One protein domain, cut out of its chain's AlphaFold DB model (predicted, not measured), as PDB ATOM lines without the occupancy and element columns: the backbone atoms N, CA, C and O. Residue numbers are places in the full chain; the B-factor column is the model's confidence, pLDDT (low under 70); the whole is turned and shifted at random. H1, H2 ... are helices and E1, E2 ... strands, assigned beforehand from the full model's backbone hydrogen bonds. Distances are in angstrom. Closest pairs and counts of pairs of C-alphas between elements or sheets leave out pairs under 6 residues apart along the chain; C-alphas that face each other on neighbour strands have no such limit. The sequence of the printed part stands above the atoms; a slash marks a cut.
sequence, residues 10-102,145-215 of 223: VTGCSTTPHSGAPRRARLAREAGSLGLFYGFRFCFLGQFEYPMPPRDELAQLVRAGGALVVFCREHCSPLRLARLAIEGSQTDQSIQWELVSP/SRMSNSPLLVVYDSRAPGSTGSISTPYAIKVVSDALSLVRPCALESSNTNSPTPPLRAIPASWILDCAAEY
ATOM      1  N   VAL A  10     -52.680  47.558  26.641       95.19
ATOM      2  CA  VAL A  10     -53.804  46.869  25.994       95.19
ATOM      3  C   VAL A  10     -54.311  45.717  26.873       95.19
ATOM      4  O   VAL A  10     -53.541  44.864  27.314       95.19
ATOM      5  N   THR A  11     -55.626  45.653  27.107       94.62
ATOM      6  CA  THR A  11     -56.235  44.697  28.053       94.62
ATOM      7  C   THR A  11     -56.411  43.276  27.514       94.62
ATOM      8  O   THR A  11     -56.718  42.377  28.294       94.62
ATOM      9  N   GLY A  12     -56.240  43.053  26.211       94.06
ATOM     10  CA  GLY A  12     -56.491  41.773  25.546       94.06
ATOM     11  C   GLY A  12     -56.667  41.929  24.034       94.06
ATOM     12  O   GLY A  12     -56.295  42.954  23.466       94.06
ATOM     13  N   CYS A  13     -57.243  40.927  23.373       91.31
ATOM     14  CA  CYS A  13     -57.535  40.946  21.932       91.31
ATOM     15  C   CYS A  13     -59.037  40.763  21.654       91.31
ATOM     16  O   CYS A  13     -59.834  40.633  22.576       91.31
ATOM     17  N   SER A  14     -59.461  40.742  20.387       91.06
ATOM     18  CA  SER A  14     -60.885  40.601  20.033       91.06
ATOM     19  C   SER A  14     -61.536  39.298  20.518       91.06
ATOM     20  O   SER A  14     -62.743  39.291  20.748       91.06
ATOM     21  N   THR A  15     -60.769  38.217  20.697       87.62
ATOM     22  CA  THR A  15     -61.267  36.944  21.246       87.62
ATOM     23  C   THR A  15     -61.238  36.905  22.775       87.62
ATOM     24  O   THR A  15     -62.110  36.281  23.375       87.62
ATOM     25  N   THR A  16     -60.296  37.603  23.422       91.25
ATOM     26  CA  THR A  16     -60.144  37.641  24.889       91.25
ATOM     27  C   THR A  16     -59.918  39.084  25.408       91.25
ATOM     28  O   THR A  16     -58.854  39.416  25.935       91.25
ATOM     29  N   PRO A  17     -60.909  39.995  25.293       92.56
ATOM     30  CA  PRO A  17     -60.700  41.455  25.390       92.56
ATOM     31  C   PRO A  17     -60.216  41.977  26.747       92.56
ATOM     32  O   PRO A  17     -59.631  43.060  26.823       92.56
ATOM     33  N   HIS A  18     -60.431  41.212  27.813       94.62
ATOM     34  CA  HIS A  18     -60.013  41.549  29.174       94.62
ATOM     35  C   HIS A  18     -59.106  40.472  29.780       94.62
ATOM     36  O   HIS A  18     -59.057  40.326  31.000       94.62
ATOM     37  N   SER A  19     -58.392  39.701  28.948       94.62
ATOM     38  CA  SER A  19     -57.510  38.644  29.445       94.62
ATOM     39  C   SER A  19     -56.407  39.179  30.353       94.62
ATOM     40  O   SER A  19     -55.962  38.457  31.239       94.62
ATOM     41  N   GLY A  20     -55.938  40.413  30.150       95.88
ATOM     42  CA  GLY A  20     -54.748  40.965  30.797       95.88
ATOM     43  C   GLY A  20     -53.448  40.288  30.345       95.88
ATOM     44  O   GLY A  20     -52.425  40.423  31.020       95.88
ATOM     45  N   ALA A  21     -53.479  39.541  29.234       95.69
ATOM     46  CA  ALA A  21     -52.341  38.780  28.726       95.69
ATOM     47  C   ALA A  21     -51.100  39.644  28.421       95.69
ATOM     48  O   ALA A  21     -50.027  39.242  28.870       95.69
ATOM     49  N   PRO A  22     -51.191  40.834  27.778       95.56
ATOM     50  CA  PRO A  22     -50.017  41.683  27.545       95.56
ATOM     51  C   PRO A  22     -49.312  42.079  28.847       95.56
ATOM     52  O   PRO A  22     -48.106  41.873  28.991       95.56
ATOM     53  N   ARG A  23     -50.089  42.511  29.850       95.88
ATOM     54  CA  ARG A  23     -49.578  42.871  31.175       95.88
ATOM     55  C   ARG A  23     -48.946  41.688  31.904       95.88
ATOM     56  O   ARG A  23     -47.873  41.835  32.481       95.88
ATOM     57  N   ARG A  24     -49.563  40.497  31.865       95.94
ATOM     58  CA  ARG A  24     -48.939  39.282  32.425       95.94
ATOM     59  C   ARG A  24     -47.648  38.914  31.703       95.94
ATOM     60  O   ARG A  24     -46.683  38.571  32.377       95.94
ATOM     61  N   ALA A  25     -47.612  39.013  30.375       95.44
ATOM     62  CA  ALA A  25     -46.425  38.716  29.584       95.44
ATOM     63  C   ALA A  25     -45.256  39.637  29.947       95.44
ATOM     64  O   ALA A  25     -44.144  39.161  30.184       95.44
ATOM     65  N   ARG A  26     -45.528  40.942  30.064       95.44
ATOM     66  CA  ARG A  26     -44.564  41.946  30.509       95.44
ATOM     67  C   ARG A  26     -44.069  41.677  31.932       95.44
ATOM     68  O   ARG A  26     -42.870  41.493  32.116       95.44
ATOM     69  N   LEU A  27     -44.970  41.564  32.912       95.88
ATOM     70  CA  LEU A  27     -44.603  41.326  34.317       95.88
ATOM     71  C   LEU A  27     -43.830  40.010  34.504       95.88
ATOM     72  O   LEU A  27     -42.856  39.959  35.252       95.88
ATOM     73  N   ALA A  28     -44.214  38.942  33.797       95.56
ATOM     74  CA  ALA A  28     -43.476  37.682  33.816       95.56
ATOM     75  C   ALA A  28     -42.066  37.847  33.227       95.56
ATOM     76  O   ALA A  28     -41.107  37.286  33.758       95.56
ATOM     77  N   ARG A  29     -41.917  38.632  32.151       93.75
ATOM     78  CA  ARG A  29     -40.617  38.916  31.534       93.75
ATOM     79  C   ARG A  29     -39.717  39.762  32.435       93.75
ATOM     80  O   ARG A  29     -38.538  39.440  32.562       93.75
ATOM     81  N   GLU A  30     -40.270  40.783  33.086       95.69
ATOM     82  CA  GLU A  30     -39.595  41.607  34.102       95.69
ATOM     83  C   GLU A  30     -39.143  40.760  35.307       95.69
ATOM     84  O   GLU A  30     -38.029  40.928  35.797       95.69
ATOM     85  N   ALA A  31     -39.951  39.776  35.718       96.44
ATOM     86  CA  ALA A  31     -39.615  38.796  36.754       96.44
ATOM     87  C   ALA A  31     -38.612  37.703  36.308       96.44
ATOM     88  O   ALA A  31     -38.349  36.767  37.061       96.44
ATOM     89  N   GLY A  32     -38.050  37.792  35.096       95.06
ATOM     90  CA  GLY A  32     -37.038  36.857  34.595       95.06
ATOM     91  C   GLY A  32     -37.584  35.552  34.005       95.06
ATOM     92  O   GLY A  32     -36.826  34.595  33.855       95.06
ATOM     93  N   SER A  33     -38.872  35.490  33.646       94.25
ATOM     94  CA  SER A  33     -39.454  34.315  32.988       94.25
ATOM     95  C   SER A  33     -38.744  33.976  31.673       94.25
ATOM     96  O   SER A  33     -38.429  34.842  30.844       94.25
ATOM     97  N   LEU A  34     -38.555  32.670  31.468       91.94
ATOM     98  CA  LEU A  34     -37.994  32.080  30.254       91.94
ATOM     99  C   LEU A  34     -39.004  32.045  29.091       91.94
ATOM    100  O   LEU A  34     -38.605  31.782  27.960       91.94
ATOM    101  N   GLY A  35     -40.275  32.372  29.353       94.12
ATOM    102  CA  GLY A  35     -41.348  32.472  28.364       94.12
ATOM    103  C   GLY A  35     -42.486  31.473  28.599       94.12
ATOM    104  O   GLY A  35     -42.328  30.486  29.313       94.12
ATOM    105  N   LEU A  36     -43.651  31.755  28.004       95.69
ATOM    106  CA  LEU A  36     -44.885  30.976  28.180       95.69
ATOM    107  C   LEU A  36     -44.735  29.500  27.780       95.69
ATOM    108  O   LEU A  36     -45.240  28.616  28.463       95.69
ATOM    109  N   PHE A  37     -44.038  29.251  26.676       95.56
ATOM    110  CA  PHE A  37     -43.819  27.940  26.080       95.56
ATOM    111  C   PHE A  37     -42.434  27.363  26.425       95.56
ATOM    112  O   PHE A  37     -41.947  26.458  25.741       95.56
ATOM    113  N   TYR A  38     -41.778  27.861  27.479       93.00
ATOM    114  CA  TYR A  38     -40.526  27.278  27.949       93.00
ATOM    115  C   TYR A  38     -40.706  25.796  28.315       93.00
ATOM    116  O   TYR A  38     -41.712  25.397  28.898       93.00
ATOM    117  N   GLY A  39     -39.728  24.968  27.944       88.56
ATOM    118  CA  GLY A  39     -39.785  23.514  28.110       88.56
ATOM    119  C   GLY A  39     -40.539  22.766  27.003       88.56
ATOM    120  O   GLY A  39     -40.374  21.552  26.902       88.56
ATOM    121  N   PHE A  40     -41.307  23.437  26.136       91.88
ATOM    122  CA  PHE A  40     -42.020  22.782  25.033       91.88
ATOM    123  C   PHE A  40     -41.152  22.576  23.787       91.88
ATOM    124  O   PHE A  40     -40.257  23.367  23.471       91.88
ATOM    125  N   ARG A  41     -41.471  21.506  23.052       93.19
ATOM    126  CA  ARG A  41     -40.839  21.103  21.793       93.19
ATOM    127  C   ARG A  41     -41.902  21.080  20.696       93.19
ATOM    128  O   ARG A  41     -42.858  20.316  20.804       93.19
ATOM    129  N   PHE A  42     -41.734  21.881  19.647       94.56
ATOM    130  CA  PHE A  42     -42.688  21.975  18.538       94.56
ATOM    131  C   PHE A  42     -42.109  21.467  17.214       94.56
ATOM    132  O   PHE A  42     -40.950  21.711  16.872       94.56
ATOM    133  N   CYS A  43     -42.967  20.811  16.444       94.81
ATOM    134  CA  CYS A  43     -42.796  20.447  15.046       94.81
ATOM    135  C   CYS A  43     -43.960  21.084  14.282       94.81
ATOM    136  O   CYS A  43     -45.106  20.821  14.624       94.81
ATOM    137  N   PHE A  44     -43.709  21.920  13.278       95.00
ATOM    138  CA  PHE A  44     -44.774  22.467  12.433       95.00
ATOM    139  C   PHE A  44     -44.850  21.676  11.130       95.00
ATOM    140  O   PHE A  44     -43.832  21.545  10.441       95.00
ATOM    141  N   LEU A  45     -46.040  21.156  10.816       92.38
ATOM    142  CA  LEU A  45     -46.270  20.234   9.709       92.38
ATOM    143  C   LEU A  45     -47.497  20.639   8.881       92.38
ATOM    144  O   LEU A  45     -48.550  20.968   9.425       92.38
ATOM    145  N   GLY A  46     -47.366  20.566   7.557       89.50
ATOM    146  CA  GLY A  46     -48.395  20.970   6.599       89.50
ATOM    147  C   GLY A  46     -48.343  22.446   6.191       89.50
ATOM    148  O   GLY A  46     -47.387  23.180   6.479       89.50
ATOM    149  N   GLN A  47     -49.393  22.846   5.475       89.62
ATOM    150  CA  GLN A  47     -49.652  24.213   5.027       89.62
ATOM    151  C   GLN A  47     -50.515  24.954   6.058       89.62
ATOM    152  O   GLN A  47     -51.248  24.330   6.825       89.62
ATOM    153  N   PHE A  48     -50.372  26.276   6.101       91.31
ATOM    154  CA  PHE A  48     -51.020  27.169   7.063       91.31
ATOM    155  C   PHE A  48     -51.606  28.327   6.262       91.31
ATOM    156  O   PHE A  48     -50.854  29.033   5.587       91.31
ATOM    157  N   GLU A  49     -52.927  28.494   6.295       88.88
ATOM    158  CA  GLU A  49     -53.635  29.435   5.426       88.88
ATOM    159  C   GLU A  49     -54.465  30.439   6.226       88.88
ATOM    160  O   GLU A  49     -54.958  30.154   7.316       88.88
ATOM    161  N   TYR A  50     -54.664  31.631   5.657       86.88
ATOM    162  CA  TYR A  50     -55.466  32.680   6.281       86.88
ATOM    163  C   TYR A  50     -56.858  32.146   6.695       86.88
ATOM    164  O   TYR A  50     -57.564  31.569   5.864       86.88
ATOM    165  N   PRO A  51     -57.313  32.357   7.950       89.44
ATOM    166  CA  PRO A  51     -56.815  33.332   8.926       89.44
ATOM    167  C   PRO A  51     -55.697  32.842   9.862       89.44
ATOM    168  O   PRO A  51     -55.342  33.569  10.788       89.44
ATOM    169  N   MET A  52     -55.157  31.638   9.675       92.94
ATOM    170  CA  MET A  52     -54.000  31.173  10.439       92.94
ATOM    171  C   MET A  52     -52.735  31.936  10.000       92.94
ATOM    172  O   MET A  52     -52.521  32.099   8.796       92.94
ATOM    173  N   PRO A  53     -51.882  32.406  10.931       93.81
ATOM    174  CA  PRO A  53     -50.595  32.986  10.566       93.81
ATOM    175  C   PRO A  53     -49.702  31.955   9.853       93.81
ATOM    176  O   PRO A  53     -49.764  30.765  10.186       93.81
ATOM    177  N   PRO A  54     -48.839  32.386   8.914       93.88
ATOM    178  CA  PRO A  54     -47.875  31.514   8.261       93.88
ATOM    179  C   PRO A  54     -47.014  30.732   9.255       93.88
ATOM    180  O   PRO A  54     -46.676  31.200  10.346       93.88
ATOM    181  N   ARG A  55     -46.588  29.540   8.828       93.38
ATOM    182  CA  ARG A  55     -45.807  28.596   9.639       93.38
ATOM    183  C   ARG A  55     -44.589  29.239  10.319       93.38
ATOM    184  O   ARG A  55     -44.333  28.973  11.492       93.38
ATOM    185  N   ASP A  56     -43.868  30.104   9.608       93.12
ATOM    186  CA  ASP A  56     -42.663  30.755  10.132       93.12
ATOM    187  C   ASP A  56     -42.968  31.843  11.172       93.12
ATOM    188  O   ASP A  56     -42.185  32.014  12.107       93.12
ATOM    189  N   GLU A  57     -44.119  32.518  11.085       95.62
ATOM    190  CA  GLU A  57     -44.581  33.466  12.108       95.62
ATOM    191  C   GLU A  57     -44.991  32.731  13.389       95.62
ATOM    192  O   GLU A  57     -44.571  33.112  14.482       95.62
ATOM    193  N   LEU A  58     -45.719  31.612  13.273       95.75
ATOM    194  CA  LEU A  58     -46.036  30.755  14.423       95.75
ATOM    195  C   LEU A  58     -44.767  30.170  15.062       95.75
ATOM    196  O   LEU A  58     -44.642  30.132  16.289       95.75
ATOM    197  N   ALA A  59     -43.794  29.762  14.244       95.69
ATOM    198  CA  ALA A  59     -42.503  29.282  14.719       95.69
ATOM    199  C   ALA A  59     -41.675  30.395  15.390       95.69
ATOM    200  O   ALA A  59     -40.910  30.118  16.312       95.69
ATOM    201  N   GLN A  60     -41.797  31.656  14.964       96.12
ATOM    202  CA  GLN A  60     -41.207  32.805  15.664       96.12
ATOM    203  C   GLN A  60     -41.932  33.097  16.985       96.12
ATOM    204  O   GLN A  60     -41.266  33.293  18.001       96.12
ATOM    205  N   LEU A  61     -43.267  33.039  17.005       96.44
ATOM    206  CA  LEU A  61     -44.093  33.253  18.197       96.44
ATOM    207  C   LEU A  61     -43.746  32.269  19.324       96.44
ATOM    208  O   LEU A  61     -43.482  32.697  20.449       96.44
ATOM    209  N   VAL A  62     -43.674  30.961  19.041       96.75
ATOM    210  CA  VAL A  62     -43.326  29.979  20.087       96.75
ATOM    211  C   VAL A  62     -41.875  30.112  20.559       96.75
ATOM    212  O   VAL A  62     -41.621  29.960  21.752       96.75
ATOM    213  N   ARG A  63     -40.930  30.480  19.675       95.56
ATOM    214  CA  ARG A  63     -39.534  30.779  20.061       95.56
ATOM    215  C   ARG A  63     -39.441  32.018  20.952       95.56
ATOM    216  O   ARG A  63     -38.719  31.991  21.943       95.56
ATOM    217  N   ALA A  64     -40.188  33.082  20.648       94.31
ATOM    218  CA  ALA A  64     -40.284  34.268  21.502       94.31
ATOM    219  C   ALA A  64     -40.899  33.932  22.873       94.31
ATOM    220  O   ALA A  64     -40.504  34.497  23.892       94.31
ATOM    221  N   GLY A  65     -41.808  32.954  22.909       94.56
ATOM    222  CA  GLY A  65     -42.318  32.335  24.128       94.56
ATOM    223  C   GLY A  65     -41.394  31.299  24.785       94.56
ATOM    224  O   GLY A  65     -41.839  30.665  25.734       94.56
ATOM    225  N   GLY A  66     -40.148  31.114  24.339       93.38
ATOM    226  CA  GLY A  66     -39.159  30.243  24.993       93.38
ATOM    227  C   GLY A  66     -39.149  28.773  24.559       93.38
ATOM    228  O   GLY A  66     -38.447  27.972  25.175       93.38
ATOM    229  N   ALA A  67     -39.902  28.395  23.523       93.94
ATOM    230  CA  ALA A  67     -39.963  27.014  23.046       93.94
ATOM    231  C   ALA A  67     -38.818  26.624  22.103       93.94
ATOM    232  O   ALA A  67     -38.278  27.450  21.360       93.94
ATOM    233  N   LEU A  68     -38.546  25.319  22.033       93.06
ATOM    234  CA  LEU A  68     -37.682  24.725  21.017       93.06
ATOM    235  C   LEU A  68     -38.507  24.327  19.785       93.06
ATOM    236  O   LEU A  68     -39.385  23.469  19.869       93.06
ATOM    237  N   VAL A  69     -38.192  24.896  18.620       92.00
ATOM    238  CA  VAL A  69     -38.747  24.443  17.333       92.00
ATOM    239  C   VAL A  69     -37.776  23.448  16.712       92.00
ATOM    240  O   VAL A  69     -36.697  23.832  16.272       92.00
ATOM    241  N   VAL A  70     -38.171  22.177  16.701       87.25
ATOM    242  CA  VAL A  70     -37.357  21.035  16.258       87.25
ATOM    243  C   VAL A  70     -37.472  20.817  14.745       87.25
ATOM    244  O   VAL A  70     -36.513  20.396  14.106       87.25
ATOM    245  N   PHE A  71     -38.639  21.102  14.159       86.75
ATOM    246  CA  PHE A  71     -38.918  20.866  12.739       86.75
ATOM    247  C   PHE A  71     -39.966  21.852  12.201       86.75
ATOM    248  O   PHE A  71     -40.856  22.279  12.941       86.75
ATOM    249  N   CYS A  72     -39.853  22.234  10.926       89.94
ATOM    250  CA  CYS A  72     -40.715  23.226  10.276       89.94
ATOM    251  C   CYS A  72     -40.728  23.013   8.746       89.94
ATOM    252  O   CYS A  72     -39.937  23.627   8.033       89.94
ATOM    253  N   ARG A  73     -41.576  22.111   8.233       89.06
ATOM    254  CA  ARG A  73     -41.746  21.841   6.783       89.06
ATOM    255  C   ARG A  73     -43.192  21.420   6.487       89.06
ATOM    256  O   ARG A  73     -43.961  21.148   7.400       89.06
ATOM    257  N   GLU A  74     -43.575  21.342   5.214       87.44
ATOM    258  CA  GLU A  74     -44.919  20.876   4.821       87.44
ATOM    259  C   GLU A  74     -45.088  19.364   4.988       87.44
ATOM    260  O   GLU A  74     -46.140  18.908   5.431       87.44
ATOM    261  N   HIS A  75     -44.030  18.598   4.719       88.56
ATOM    262  CA  HIS A  75     -44.029  17.139   4.783       88.56
ATOM    263  C   HIS A  75     -42.933  16.605   5.707       88.56
ATOM    264  O   HIS A  75     -41.900  17.243   5.913       88.56
ATOM    265  N   CYS A  76     -43.185  15.428   6.280       90.56
ATOM    266  CA  CYS A  76     -42.257  14.689   7.128       90.56
ATOM    267  C   CYS A  76     -42.607  13.199   7.057       90.56
ATOM    268  O   CYS A  76     -43.790  12.845   7.093       90.56
ATOM    269  N   SER A  77     -41.607  12.322   6.968       93.12
ATOM    270  CA  SER A  77     -41.851  10.881   7.043       93.12
ATOM    271  C   SER A  77     -42.183  10.469   8.488       93.12
ATOM    272  O   SER A  77     -41.567  10.986   9.431       93.12
ATOM    273  N   PRO A  78     -43.109   9.514   8.710       94.12
ATOM    274  CA  PRO A  78     -43.431   9.027  10.053       94.12
ATOM    275  C   PRO A  78     -42.198   8.549  10.835       94.12
ATOM    276  O   PRO A  78     -42.071   8.816  12.028       94.12
ATOM    277  N   LEU A  79     -41.236   7.919  10.150       93.06
ATOM    278  CA  LEU A  79     -39.976   7.465  10.739       93.06
ATOM    279  C   LEU A  79     -39.094   8.626  11.231       93.06
ATOM    280  O   LEU A  79     -38.509   8.533  12.312       93.06
ATOM    281  N   ARG A  80     -38.998   9.729  10.473       92.25
ATOM    282  CA  ARG A  80     -38.252  10.919  10.911       92.25
ATOM    283  C   ARG A  80     -38.927  11.564  12.116       92.25
ATOM    284  O   ARG A  80     -38.240  11.925  13.068       92.25
ATOM    285  N   LEU A  81     -40.257  11.657  12.111       92.81
ATOM    286  CA  LEU A  81     -41.015  12.209  13.232       92.81
ATOM    287  C   LEU A  81     -40.869  11.361  14.509       92.81
ATOM    288  O   LEU A  81     -40.663  11.916  15.588       92.81
ATOM    289  N   ALA A  82     -40.900  10.032  14.382       91.94
ATOM    290  CA  ALA A  82     -40.674   9.092  15.479       91.94
ATOM    291  C   ALA A  82     -39.263   9.228  16.090       91.94
ATOM    292  O   ALA A  82     -39.130   9.305  17.312       91.94
ATOM    293  N   ARG A  83     -38.217   9.343  15.253       90.81
ATOM    294  CA  ARG A  83     -36.835   9.633  15.695       90.81
ATOM    295  C   ARG A  83     -36.760  10.934  16.497       90.81
ATOM    296  O   ARG A  83     -36.326  10.918  17.645       90.81
ATOM    297  N   LEU A  84     -37.275  12.029  15.931       90.00
ATOM    298  CA  LEU A  84     -37.279  13.342  16.585       90.00
ATOM    299  C   LEU A  84     -38.037  13.331  17.919       90.00
ATOM    300  O   LEU A  84     -37.628  14.018  18.854       90.00
ATOM    301  N   ALA A  85     -39.127  12.569  18.043       88.75
ATOM    302  CA  ALA A  85     -39.849  12.435  19.308       88.75
ATOM    303  C   ALA A  85     -38.943  11.842  20.405       88.75
ATOM    304  O   ALA A  85     -38.780  12.469  21.456       88.75
ATOM    305  N   ILE A  86     -38.301  10.706  20.100       86.44
ATOM    306  CA  ILE A  86     -37.449   9.910  21.000       86.44
ATOM    307  C   ILE A  86     -36.130  10.614  21.362       86.44
ATOM    308  O   ILE A  86     -35.681  10.547  22.506       86.44
ATOM    309  N   GLU A  87     -35.482  11.298  20.416       82.00
ATOM    310  CA  GLU A  87     -34.181  11.959  20.636       82.00
ATOM    311  C   GLU A  87     -34.210  12.961  21.801       82.00
ATOM    312  O   GLU A  87     -33.267  13.032  22.586       82.00
ATOM    313  N   GLY A  88     -35.312  13.700  21.960       66.69
ATOM    314  CA  GLY A  88     -35.470  14.672  23.046       66.69
ATOM    315  C   GLY A  88     -36.210  14.168  24.285       66.69
ATOM    316  O   GLY A  88     -36.489  14.987  25.149       66.69
ATOM    317  N   SER A  89     -36.543  12.874  24.376       62.81
ATOM    318  CA  SER A  89     -37.168  12.262  25.565       62.81
ATOM    319  C   SER A  89     -36.229  11.316  26.329       62.81
ATOM    320  O   SER A  89     -36.675  10.569  27.191       62.81
ATOM    321  N   GLN A  90     -34.944  11.269  25.965       56.91
ATOM    322  CA  GLN A  90     -33.965  10.306  26.498       56.91
ATOM    323  C   GLN A  90     -33.143  10.819  27.691       56.91
ATOM    324  O   GLN A  90     -32.235  10.127  28.144       56.91
ATOM    325  N   THR A  91     -33.396  12.037  28.180       56.03
ATOM    326  CA  THR A  91     -32.489  12.711  29.130       56.03
ATOM    327  C   THR A  91     -32.844  12.551  30.608       56.03
ATOM    328  O   THR A  91     -31.988  12.863  31.430       56.03
ATOM    329  N   ASP A  92     -34.022  12.028  30.965       52.97
ATOM    330  CA  ASP A  92     -34.380  11.723  32.360       52.97
ATOM    331  C   ASP A  92     -35.121  10.388  32.521       52.97
ATOM    332  O   ASP A  92     -35.852   9.924  31.645       52.97
ATOM    333  N   GLN A  93     -34.888   9.734  33.659       57.38
ATOM    334  CA  GLN A  93     -35.175   8.311  33.851       57.38
ATOM    335  C   GLN A  93     -36.625   8.061  34.293       57.38
ATOM    336  O   GLN A  93     -37.001   8.379  35.417       57.38
ATOM    337  N   SER A  94     -37.430   7.434  33.429       56.78
ATOM    338  CA  SER A  94     -38.600   6.633  33.846       56.78
ATOM    339  C   SER A  94     -39.147   5.758  32.716       56.78
ATOM    340  O   SER A  94     -39.367   4.567  32.917       56.78
ATOM    341  N   ILE A  95     -39.348   6.329  31.523       65.56
ATOM    342  CA  ILE A  95     -39.866   5.628  30.339       65.56
ATOM    343  C   ILE A  95     -38.993   5.998  29.137       65.56
ATOM    344  O   ILE A  95     -39.194   7.025  28.489       65.56
ATOM    345  N   GLN A  96     -38.024   5.140  28.824       78.31
ATOM    346  CA  GLN A  96     -37.308   5.217  27.554       78.31
ATOM    347  C   GLN A  96     -38.239   4.750  26.426       78.31
ATOM    348  O   GLN A  96     -38.991   3.790  26.597       78.31
ATOM    349  N   TRP A  97     -38.183   5.419  25.276       82.94
ATOM    350  CA  TRP A  97     -38.900   5.029  24.061       82.94
ATOM    351  C   TRP A  97     -37.901   4.539  23.009       82.94
ATOM    352  O   TRP A  97     -36.833   5.128  22.852       82.94
ATOM    353  N   GLU A  98     -38.251   3.490  22.268       87.81
ATOM    354  CA  GLU A  98     -37.450   2.962  21.158       87.81
ATOM    355  C   GLU A  98     -38.266   2.836  19.873       87.81
ATOM    356  O   GLU A  98     -39.496   2.744  19.894       87.81
ATOM    357  N   LEU A  99     -37.549   2.799  18.749       88.38
ATOM    358  CA  LEU A  99     -38.120   2.540  17.435       88.38
ATOM    359  C   LEU A  99     -38.376   1.046  17.239       88.38
ATOM    360  O   LEU A  99     -37.486   0.214  17.411       88.38
ATOM    361  N   VAL A 100     -39.581   0.716  16.793       85.38
ATOM    362  CA  VAL A 100     -39.942  -0.631  16.360       85.38
ATOM    363  C   VAL A 100     -39.308  -0.886  14.994       85.38
ATOM    364  O   VAL A 100     -39.593  -0.188  14.022       85.38
ATOM    365  N   SER A 101     -38.447  -1.902  14.898       71.06
ATOM    366  CA  SER A 101     -37.948  -2.369  13.600       71.06
ATOM    367  C   SER A 101     -39.123  -2.869  12.744       71.06
ATOM    368  O   SER A 101     -39.946  -3.631  13.263       71.06
ATOM    369  N   PRO A 102     -39.213  -2.521  11.444       56.88
ATOM    370  CA  PRO A 102     -40.343  -2.904  10.591       56.88
ATOM    371  C   PRO A 102     -40.546  -4.425  10.465       56.88
ATOM    372  O   PRO A 102     -41.643  -4.866  10.141       56.88
ATOM    373  N   SER A 145     -30.325  20.283  28.156       45.22
ATOM    374  CA  SER A 145     -30.334  19.276  29.216       45.22
ATOM    375  C   SER A 145     -31.435  19.448  30.273       45.22
ATOM    376  O   SER A 145     -31.597  18.547  31.086       45.22
ATOM    377  N   ARG A 146     -32.210  20.547  30.279       47.16
ATOM    378  CA  ARG A 146     -33.358  20.738  31.195       47.16
ATOM    379  C   ARG A 146     -34.742  20.628  30.544       47.16
ATOM    380  O   ARG A 146     -35.742  20.827  31.229       47.16
ATOM    381  N   MET A 147     -34.832  20.342  29.244       53.34
ATOM    382  CA  MET A 147     -36.112  20.221  28.513       53.34
ATOM    383  C   MET A 147     -36.574  18.754  28.363       53.34
ATOM    384  O   MET A 147     -37.346  18.432  27.463       53.34
ATOM    385  N   SER A 148     -36.082  17.869  29.234       53.25
ATOM    386  CA  SER A 148     -35.905  16.420  29.026       53.25
ATOM    387  C   SER A 148     -37.171  15.562  28.895       53.25
ATOM    388  O   SER A 148     -37.073  14.421  28.450       53.25
ATOM    389  N   ASN A 149     -38.350  16.080  29.263       62.22
ATOM    390  CA  ASN A 149     -39.559  15.271  29.488       62.22
ATOM    391  C   ASN A 149     -40.834  15.765  28.767       62.22
ATOM    392  O   ASN A 149     -41.924  15.272  29.061       62.22
ATOM    393  N   SER A 150     -40.753  16.737  27.846       77.50
ATOM    394  CA  SER A 150     -41.945  17.202  27.110       77.50
ATOM    395  C   SER A 150     -42.194  16.403  25.816       77.50
ATOM    396  O   SER A 150     -41.253  16.139  25.055       77.50
ATOM    397  N   PRO A 151     -43.457  16.023  25.523       87.06
ATOM    398  CA  PRO A 151     -43.797  15.374  24.263       87.06
ATOM    399  C   PRO A 151     -43.611  16.348  23.094       87.06
ATOM    400  O   PRO A 151     -43.861  17.550  23.217       87.06
ATOM    401  N   LEU A 152     -43.214  15.823  21.935       91.88
ATOM    402  CA  LEU A 152     -43.101  16.599  20.706       91.88
ATOM    403  C   LEU A 152     -44.500  16.992  20.204       91.88
ATOM    404  O   LEU A 152     -45.280  16.142  19.766       91.88
ATOM    405  N   LEU A 153     -44.814  18.284  20.261       94.25
ATOM    406  CA  LEU A 153     -46.088  18.828  19.801       94.25
ATOM    407  C   LEU A 153     -46.035  19.096  18.295       94.25
ATOM    408  O   LEU A 153     -45.280  19.949  17.830       94.25
ATOM    409  N   VAL A 154     -46.842  18.362  17.532       95.06
ATOM    410  CA  VAL A 154     -46.935  18.469  16.073       95.06
ATOM    411  C   VAL A 154     -48.094  19.387  15.712       95.06
ATOM    412  O   VAL A 154     -49.261  19.012  15.798       95.06
ATOM    413  N   VAL A 155     -47.752  20.611  15.338       95.38
ATOM    414  CA  VAL A 155     -48.672  21.698  15.021       95.38
ATOM    415  C   VAL A 155     -49.142  21.582  13.580       95.38
ATOM    416  O   VAL A 155     -48.317  21.478  12.671       95.38
ATOM    417  N   TYR A 156     -50.452  21.673  13.379       93.88
ATOM    418  CA  TYR A 156     -51.081  21.723  12.062       93.88
ATOM    419  C   TYR A 156     -52.185  22.779  12.013       93.88
ATOM    420  O   TYR A 156     -52.839  23.056  13.020       93.88
ATOM    421  N   ASP A 157     -52.432  23.352  10.840       92.31
ATOM    422  CA  ASP A 157     -53.643  24.134  10.609       92.31
ATOM    423  C   ASP A 157     -54.840  23.185  10.425       92.31
ATOM    424  O   ASP A 157     -54.844  22.313   9.554       92.31
ATOM    425  N   SER A 158     -55.868  23.339  11.261       86.44
ATOM    426  CA  SER A 158     -57.086  22.526  11.207       86.44
ATOM    427  C   SER A 158     -58.006  22.871  10.030       86.44
ATOM    428  O   SER A 158     -58.994  22.167   9.820       86.44
ATOM    429  N   ARG A 159     -57.700  23.934   9.273       79.75
ATOM    430  CA  ARG A 159     -58.505  24.437   8.150       79.75
ATOM    431  C   ARG A 159     -57.850  24.264   6.777       79.75
ATOM    432  O   ARG A 159     -58.523  24.511   5.780       79.75
ATOM    433  N   ALA A 160     -56.585  23.841   6.719       69.12
ATOM    434  CA  ALA A 160     -55.823  23.753   5.473       69.12
ATOM    435  C   ALA A 160     -56.479  22.818   4.424       69.12
ATOM    436  O   ALA A 160     -57.090  21.803   4.791       69.12
ATOM    437  N   PRO A 161     -56.345  23.116   3.116       56.47
ATOM    438  CA  PRO A 161     -57.052  22.424   2.040       56.47
ATOM    439  C   PRO A 161     -56.513  21.008   1.758       56.47
ATOM    440  O   PRO A 161     -55.828  20.741   0.777       56.47
ATOM    441  N   GLY A 162     -56.924  20.062   2.603       52.59
ATOM    442  CA  GLY A 162     -56.938  18.613   2.342       52.59
ATOM    443  C   GLY A 162     -58.313  17.976   2.600       52.59
ATOM    444  O   GLY A 162     -58.434  16.754   2.685       52.59
ATOM    445  N   SER A 163     -59.344  18.814   2.772       47.72
ATOM    446  CA  SER A 163     -60.684  18.454   3.252       47.72
ATOM    447  C   SER A 163     -61.779  18.927   2.286       47.72
ATOM    448  O   SER A 163     -62.666  19.714   2.617       47.72
ATOM    449  N   THR A 164     -61.727  18.457   1.038       41.62
ATOM    450  CA  THR A 164     -62.825  18.654   0.081       41.62
ATOM    451  C   THR A 164     -63.925  17.618   0.325       41.62
ATOM    452  O   THR A 164     -63.905  16.531  -0.248       41.62
ATOM    453  N   GLY A 165     -64.893  17.951   1.185       46.50
ATOM    454  CA  GLY A 165     -66.190  17.258   1.275       46.50
ATOM    455  C   GLY A 165     -66.197  15.847   1.885       46.50
ATOM    456  O   GLY A 165     -67.240  15.200   1.876       46.50
ATOM    457  N   SER A 166     -65.075  15.377   2.430       48.59
ATOM    458  CA  SER A 166     -64.963  14.110   3.164       48.59
ATOM    459  C   SER A 166     -64.488  14.371   4.592       48.59
ATOM    460  O   SER A 166     -63.768  15.340   4.832       48.59
ATOM    461  N   ILE A 167     -64.843  13.489   5.533       57.75
ATOM    462  CA  ILE A 167     -64.310  13.479   6.907       57.75
ATOM    463  C   ILE A 167     -62.866  12.949   6.846       57.75
ATOM    464  O   ILE A 167     -62.572  11.815   7.214       57.75
ATOM    465  N   SER A 168     -61.976  13.759   6.275       67.06
ATOM    466  CA  SER A 168     -60.581  13.417   6.021       67.06
ATOM    467  C   SER A 168     -59.728  13.806   7.223       67.06
ATOM    468  O   SER A 168     -59.666  14.981   7.592       67.06
ATOM    469  N   THR A 169     -59.068  12.828   7.842       79.69
ATOM    470  CA  THR A 169     -58.120  13.068   8.937       79.69
ATOM    471  C   THR A 169     -56.976  13.969   8.446       79.69
ATOM    472  O   THR A 169     -56.310  13.601   7.475       79.69
ATOM    473  N   PRO A 170     -56.696  15.115   9.103       86.25
ATOM    474  CA  PRO A 170     -55.588  15.997   8.745       86.25
ATOM    475  C   PRO A 170     -54.259  15.251   8.579       86.25
ATOM    476  O   PRO A 170     -53.918  14.393   9.397       86.25
ATOM    477  N   TYR A 171     -53.478  15.624   7.558       88.56
ATOM    478  CA  TYR A 171     -52.198  14.982   7.222       88.56
ATOM    479  C   TYR A 171     -51.279  14.818   8.442       88.56
ATOM    480  O   TYR A 171     -50.755  13.732   8.672       88.56
ATOM    481  N   ALA A 172     -51.149  15.853   9.276       89.44
ATOM    482  CA  ALA A 172     -50.317  15.788  10.472       89.44
ATOM    483  C   ALA A 172     -50.822  14.783  11.522       89.44
ATOM    484  O   ALA A 172     -50.004  14.114  12.144       89.44
ATOM    485  N   ILE A 173     -52.141  14.625  11.694       91.06
ATOM    486  CA  ILE A 173     -52.707  13.599  12.587       91.06
ATOM    487  C   ILE A 173     -52.397  12.205  12.037       91.06
ATOM    488  O   ILE A 173     -51.996  11.330  12.803       91.06
ATOM    489  N   LYS A 174     -52.504  12.004  10.715       91.25
ATOM    490  CA  LYS A 174     -52.111  10.740  10.080       91.25
ATOM    491  C   LYS A 174     -50.626  10.439  10.311       91.25
ATOM    492  O   LYS A 174     -50.311   9.382  10.842       91.25
ATOM    493  N   VAL A 175     -49.723  11.373  10.001       92.25
ATOM    494  CA  VAL A 175     -48.271  11.180  10.190       92.25
ATOM    495  C   VAL A 175     -47.913  10.961  11.666       92.25
ATOM    496  O   VAL A 175     -47.035  10.155  11.954       92.25
ATOM    497  N   VAL A 176     -48.607  11.614  12.607       93.56
ATOM    498  CA  VAL A 176     -48.463  11.359  14.052       93.56
ATOM    499  C   VAL A 176     -48.935   9.956  14.434       93.56
ATOM    500  O   VAL A 176     -48.232   9.283  15.177       93.56
ATOM    501  N   SER A 177     -50.077   9.493  13.923       93.50
ATOM    502  CA  SER A 177     -50.573   8.126  14.147       93.50
ATOM    503  C   SER A 177     -49.605   7.078  13.588       93.50
ATOM    504  O   SER A 177     -49.239   6.130  14.283       93.50
ATOM    505  N   ASP A 178     -49.135   7.281  12.357       93.62
ATOM    506  CA  ASP A 178     -48.167   6.406  11.699       93.62
ATOM    507  C   ASP A 178     -46.837   6.398  12.483       93.62
ATOM    508  O   ASP A 178     -46.280   5.335  12.745       93.62
ATOM    509  N   ALA A 179     -46.357   7.556  12.949       93.50
ATOM    510  CA  ALA A 179     -45.139   7.669  13.756       93.50
ATOM    511  C   ALA A 179     -45.292   7.048  15.154       93.50
ATOM    512  O   ALA A 179     -44.348   6.442  15.656       93.50
ATOM    513  N   LEU A 180     -46.478   7.139  15.768       92.50
ATOM    514  CA  LEU A 180     -46.789   6.467  17.032       92.50
ATOM    515  C   LEU A 180     -46.765   4.940  16.893       92.50
ATOM    516  O   LEU A 180     -46.324   4.266  17.818       92.50
ATOM    517  N   SER A 181     -47.153   4.389  15.737       92.69
ATOM    518  CA  SER A 181     -47.037   2.943  15.474       92.69
ATOM    519  C   SER A 181     -45.584   2.445  15.412       92.69
ATOM    520  O   SER A 181     -45.323   1.259  15.613       92.69
ATOM    521  N   LEU A 182     -44.630   3.354  15.175       92.25
ATOM    522  CA  LEU A 182     -43.200   3.064  15.091       92.25
ATOM    523  C   LEU A 182     -42.465   3.214  16.430       92.25
ATOM    524  O   LEU A 182     -41.262   2.964  16.457       92.25
ATOM    525  N   VAL A 183     -43.126   3.612  17.525       90.38
ATOM    526  CA  VAL A 183     -42.478   3.795  18.837       90.38
ATOM    527  C   VAL A 183     -43.115   2.931  19.921       90.38
ATOM    528  O   VAL A 183     -44.334   2.784  19.987       90.38
ATOM    529  N   ARG A 184     -42.292   2.378  20.815       87.50
ATOM    530  CA  ARG A 184     -42.757   1.619  21.986       87.50
ATOM    531  C   ARG A 184     -41.959   1.978  23.248       87.50
ATOM    532  O   ARG A 184     -40.790   2.346  23.123       87.50
ATOM    533  N   PRO A 185     -42.550   1.874  24.451       84.25
ATOM    534  CA  PRO A 185     -41.818   2.056  25.701       84.25
ATOM    535  C   PRO A 185     -40.911   0.840  25.974       84.25
ATOM    536  O   PRO A 185     -41.362  -0.301  25.892       84.25
ATOM    537  N   CYS A 186     -39.641   1.079  26.306       73.62
ATOM    538  CA  CYS A 186     -38.620   0.043  26.531       73.62
ATOM    539  C   CYS A 186     -38.751  -0.649  27.893       73.62
ATOM    540  O   CYS A 186     -38.399  -1.816  28.040       73.62
ATOM    541  N   ALA A 187     -39.218   0.091  28.899       61.78
ATOM    542  CA  ALA A 187     -39.407  -0.393  30.255       61.78
ATOM    543  C   ALA A 187     -40.576   0.355  30.898       61.78
ATOM    544  O   ALA A 187     -40.624   1.585  30.884       61.78
ATOM    545  N   LEU A 188     -41.505  -0.403  31.473       56.31
ATOM    546  CA  LEU A 188     -42.446   0.100  32.461       56.31
ATOM    547  C   LEU A 188     -41.960  -0.462  33.799       56.31
ATOM    548  O   LEU A 188     -42.174  -1.645  34.065       56.31
ATOM    549  N   GLU A 189     -41.256   0.331  34.615       51.41
ATOM    550  CA  GLU A 189     -40.959  -0.122  35.978       51.41
ATOM    551  C   GLU A 189     -42.286  -0.391  36.698       51.41
ATOM    552  O   GLU A 189     -43.200   0.438  36.690       51.41
ATOM    553  N   SER A 190     -42.400  -1.589  37.274       48.69
ATOM    554  CA  SER A 190     -43.660  -2.310  37.522       48.69
ATOM    555  C   SER A 190     -44.552  -1.742  38.637       48.69
ATOM    556  O   SER A 190     -45.347  -2.472  39.224       48.69
ATOM    557  N   SER A 191     -44.396  -0.461  38.972       50.59
ATOM    558  CA  SER A 191     -45.008   0.199  40.125       50.59
ATOM    559  C   SER A 191     -46.116   1.198  39.777       50.59
ATOM    560  O   SER A 191     -46.858   1.578  40.681       50.59
ATOM    561  N   ASN A 192     -46.246   1.647  38.524       52.56
ATOM    562  CA  ASN A 192     -47.245   2.650  38.137       52.56
ATOM    563  C   ASN A 192     -48.287   2.080  37.167       52.56
ATOM    564  O   ASN A 192     -47.974   1.705  36.042       52.56
ATOM    565  N   THR A 193     -49.556   2.102  37.579       52.59
ATOM    566  CA  THR A 193     -50.734   1.682  36.792       52.59
ATOM    567  C   THR A 193     -51.149   2.675  35.701       52.59
ATOM    568  O   THR A 193     -52.188   2.498  35.069       52.59
ATOM    569  N   ASN A 194     -50.374   3.741  35.496       58.75
ATOM    570  CA  ASN A 194     -50.656   4.782  34.518       58.75
ATOM    571  C   ASN A 194     -49.942   4.442  33.210       58.75
ATOM    572  O   ASN A 194     -48.730   4.221  33.207       58.75
ATOM    573  N   SER A 195     -50.680   4.424  32.100       64.00
ATOM    574  CA  SER A 195     -50.085   4.258  30.776       64.00
ATOM    575  C   SER A 195     -49.074   5.381  30.497       64.00
ATOM    576  O   SER A 195     -49.319   6.539  30.853       64.00
ATOM    577  N   PRO A 196     -47.926   5.072  29.868       72.12
ATOM    578  CA  PRO A 196     -46.915   6.077  29.577       72.12
ATOM    579  C   PRO A 196     -47.480   7.117  28.601       72.12
ATOM    580  O   PRO A 196     -48.115   6.767  27.604       72.12
ATOM    581  N   THR A 197     -47.255   8.405  28.876       78.88
ATOM    582  CA  THR A 197     -47.711   9.474  27.971       78.88
ATOM    583  C   THR A 197     -46.930   9.387  26.655       78.88
ATOM    584  O   THR A 197     -45.700   9.376  26.712       78.88
ATOM    585  N   PRO A 198     -47.593   9.333  25.480       84.38
ATOM    586  CA  PRO A 198     -46.901   9.190  24.201       84.38
ATOM    587  C   PRO A 198     -45.893  10.322  23.932       84.38
ATOM    588  O   PRO A 198     -46.178  11.473  24.277       84.38
ATOM    589  N   PRO A 199     -44.750  10.048  23.272       88.00
ATOM    590  CA  PRO A 199     -43.666  11.019  23.124       88.00
ATOM    591  C   PRO A 199     -43.926  12.055  22.016       88.00
ATOM    592  O   PRO A 199     -43.133  12.978  21.838       88.00
ATOM    593  N   LEU A 200     -45.037  11.932  21.281       90.44
ATOM    594  CA  LEU A 200     -45.516  12.900  20.298       90.44
ATOM    595  C   LEU A 200     -47.044  13.060  20.368       90.44
ATOM    596  O   LEU A 200     -47.760  12.122  20.722       90.44
ATOM    597  N   ARG A 201     -47.548  14.251  20.020       91.94
ATOM    598  CA  ARG A 201     -48.986  14.570  19.980       91.94
ATOM    599  C   ARG A 201     -49.290  15.609  18.902       91.94
ATOM    600  O   ARG A 201     -48.613  16.628  18.839       91.94
ATOM    601  N   ALA A 202     -50.332  15.388  18.101       93.56
ATOM    602  CA  ALA A 202     -50.839  16.390  17.161       93.56
ATOM    603  C   ALA A 202     -51.668  17.461  17.893       93.56
ATOM    604  O   ALA A 202     -52.480  17.119  18.751       93.56
ATOM    605  N   ILE A 203     -51.486  18.739  17.547       94.56
ATOM    606  CA  ILE A 203     -52.244  19.868  18.105       94.56
ATOM    607  C   ILE A 203     -52.618  20.891  17.015       94.56
ATOM    608  O   ILE A 203     -51.819  21.137  16.107       94.56
ATOM    609  N   PRO A 204     -53.804  21.521  17.080       94.38
ATOM    610  CA  PRO A 204     -54.164  22.575  16.141       94.38
ATOM    611  C   PRO A 204     -53.366  23.853  16.427       94.38
ATOM    612  O   PRO A 204     -53.151  24.226  17.580       94.38
ATOM    613  N   ALA A 205     -52.990  24.572  15.374       95.19
ATOM    614  CA  ALA A 205     -52.264  25.840  15.449       95.19
ATOM    615  C   ALA A 205     -52.992  26.920  16.270       95.19
ATOM    616  O   ALA A 205     -52.341  27.733  16.926       95.19
ATOM    617  N   SER A 206     -54.331  26.876  16.314       94.31
ATOM    618  CA  SER A 206     -55.134  27.762  17.164       94.31
ATOM    619  C   SER A 206     -54.766  27.649  18.643       94.31
ATOM    620  O   SER A 206     -54.701  28.673  19.303       94.31
ATOM    621  N   TRP A 207     -54.402  26.460  19.145       95.38
ATOM    622  CA  TRP A 207     -54.031  26.274  20.555       95.38
ATOM    623  C   TRP A 207     -52.856  27.172  20.972       95.38
ATOM    624  O   TRP A 207     -52.851  27.693  22.083       95.38
ATOM    625  N   ILE A 208     -51.889  27.415  20.078       96.19
ATOM    626  CA  ILE A 208     -50.773  28.344  20.333       96.19
ATOM    627  C   ILE A 208     -51.289  29.782  20.463       96.19
ATOM    628  O   ILE A 208     -50.863  30.512  21.359       96.19
ATOM    629  N   LEU A 209     -52.204  30.185  19.578       95.56
ATOM    630  CA  LEU A 209     -52.795  31.522  19.570       95.56
ATOM    631  C   LEU A 209     -53.683  31.751  20.796       95.56
ATOM    632  O   LEU A 209     -53.579  32.799  21.424       95.56
ATOM    633  N   ASP A 210     -54.487  30.759  21.173       95.19
ATOM    634  CA  ASP A 210     -55.360  30.789  22.346       95.19
ATOM    635  C   ASP A 210     -54.516  30.867  23.636       95.19
ATOM    636  O   ASP A 210     -54.740  31.738  24.479       95.19
ATOM    637  N   CYS A 211     -53.450  30.058  23.740       96.00
ATOM    638  CA  CYS A 211     -52.484  30.147  24.842       96.00
ATOM    639  C   CYS A 211     -51.822  31.532  24.929       96.00
ATOM    640  O   CYS A 211     -51.657  32.076  26.022       96.00
ATOM    641  N   ALA A 212     -51.445  32.127  23.793       95.56
ATOM    642  CA  ALA A 212     -50.857  33.464  23.750       95.56
ATOM    643  C   ALA A 212     -51.873  34.563  24.124       95.56
ATOM    644  O   ALA A 212     -51.535  35.479  24.874       95.56
ATOM    645  N   ALA A 213     -53.122  34.449  23.660       95.50
ATOM    646  CA  ALA A 213     -54.215  35.382  23.938       95.50
ATOM    647  C   ALA A 213     -54.640  35.391  25.418       95.50
ATOM    648  O   ALA A 213     -55.106  36.418  25.924       95.50
ATOM    649  N   GLU A 214     -54.454  34.276  26.127       95.31
ATOM    650  CA  GLU A 214     -54.650  34.171  27.577       95.31
ATOM    651  C   GLU A 214     -53.351  34.277  28.395       95.31
ATOM    652  O   GLU A 214     -53.407  34.374  29.619       95.31
ATOM    653  N   TYR A 215     -52.177  34.302  27.759       96.12
ATOM    654  CA  TYR A 215     -50.871  34.124  28.412       96.12
ATOM    655  C   TYR A 215     -50.885  32.982  29.450       96.12
ATOM    656  O   TYR A 215     -50.513  33.156  30.613       96.12
TER     657      TYR A 215
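What this domain is: This is residues 10 to 102 and 145 to 215 of the 223 residues of an uncharacterized protein of Fasciola hepatica (UniProt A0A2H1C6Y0). A strongly twisted sheet of four parallel strands, in the order E2, E1, E4, E6, is the core of three layers, with helices on both faces: H3 and H4 pack on one face, H2 and, with its residues 205 to 208, H5 on the other. A small antiparallel sheet, E3 and E5, packs on H3 at one end of the longest axis; H1 lies toward the other end and meets the end of H5. The printed part has 164 residues, under half of them in named elements, with five named helices and six named strands in the order H1 E1 H2 E2 H3 E3 E4 H4 E5 E6 H5, a mixed class. It is compact, with a radius of gyration of the C-alphas of 17.5 A and spans of 52 by 45 by 27 A.

How they stand to each other: H1, residues 21 to 30, is not on the four-stranded sheet. E1, residues 41 to 45, H2, residues 55 to 64, and E2, residues 68 to 73, make a strand-helix-strand unit, parallel neighbour strands with a helix between, its crossover right-handed; N 42 and O 68 are 2.8 A apart, within hydrogen-bond range. H2's height over the sheet is 9.3 A. H3, residues 78 to 87, is on the opposite face; the closest C-alphas of H3 and E3, residues 97 to 99, are Ile 86 and Trp 97, 5.9 A. E4, residues 152 to 156, is parallel to E1, with N 43 and O 153 at 2.8 A. H4, residues 171 to 181, touches H3 at a steep tilt of 64 degrees, on the same face; their closest C-alphas are Pro 78 and Ala 179, 4.3 A. E5, residues 183 to 185, is antiparallel to E3, with N 98 and O 184 at 2.9 A. E6, residues 200 to 204, is parallel to E4, with N 154 and O 201 at 2.8 A. H5, residues 205 to 214, only just touches H2, with 3 pairs of C-alphas within 8 A, the closest Val 62 and Ile 208, 7.6 A. H1 and H5 only just touch, only at their ends, with 3 such pairs, the closest Ala 21 and Glu 214, 5.3 A. Every O i to N i+4 pair is within hydrogen-bond range in H1, H2, H3 and H4, and 5 of 6 in H5.

Where its parts are: H1 begins at C-alpha 21 (-52.341, 38.780, 28.726); H5 ends at C-alpha 214 (-54.650, 34.171, 27.577). H4 is 15.5 A long, E2 15.1 A.

The domain as a whole: Residues 103 to 144 are not printed; C-alphas 102 and 145 are 30.6 A apart. The links E4 to H4 and E5 to E6 are long. Mean pLDDT of the printed part is 84.4; residues 88 to 95, 102, 145 to 149, 160 to 168 and 187 to 195 are under 70.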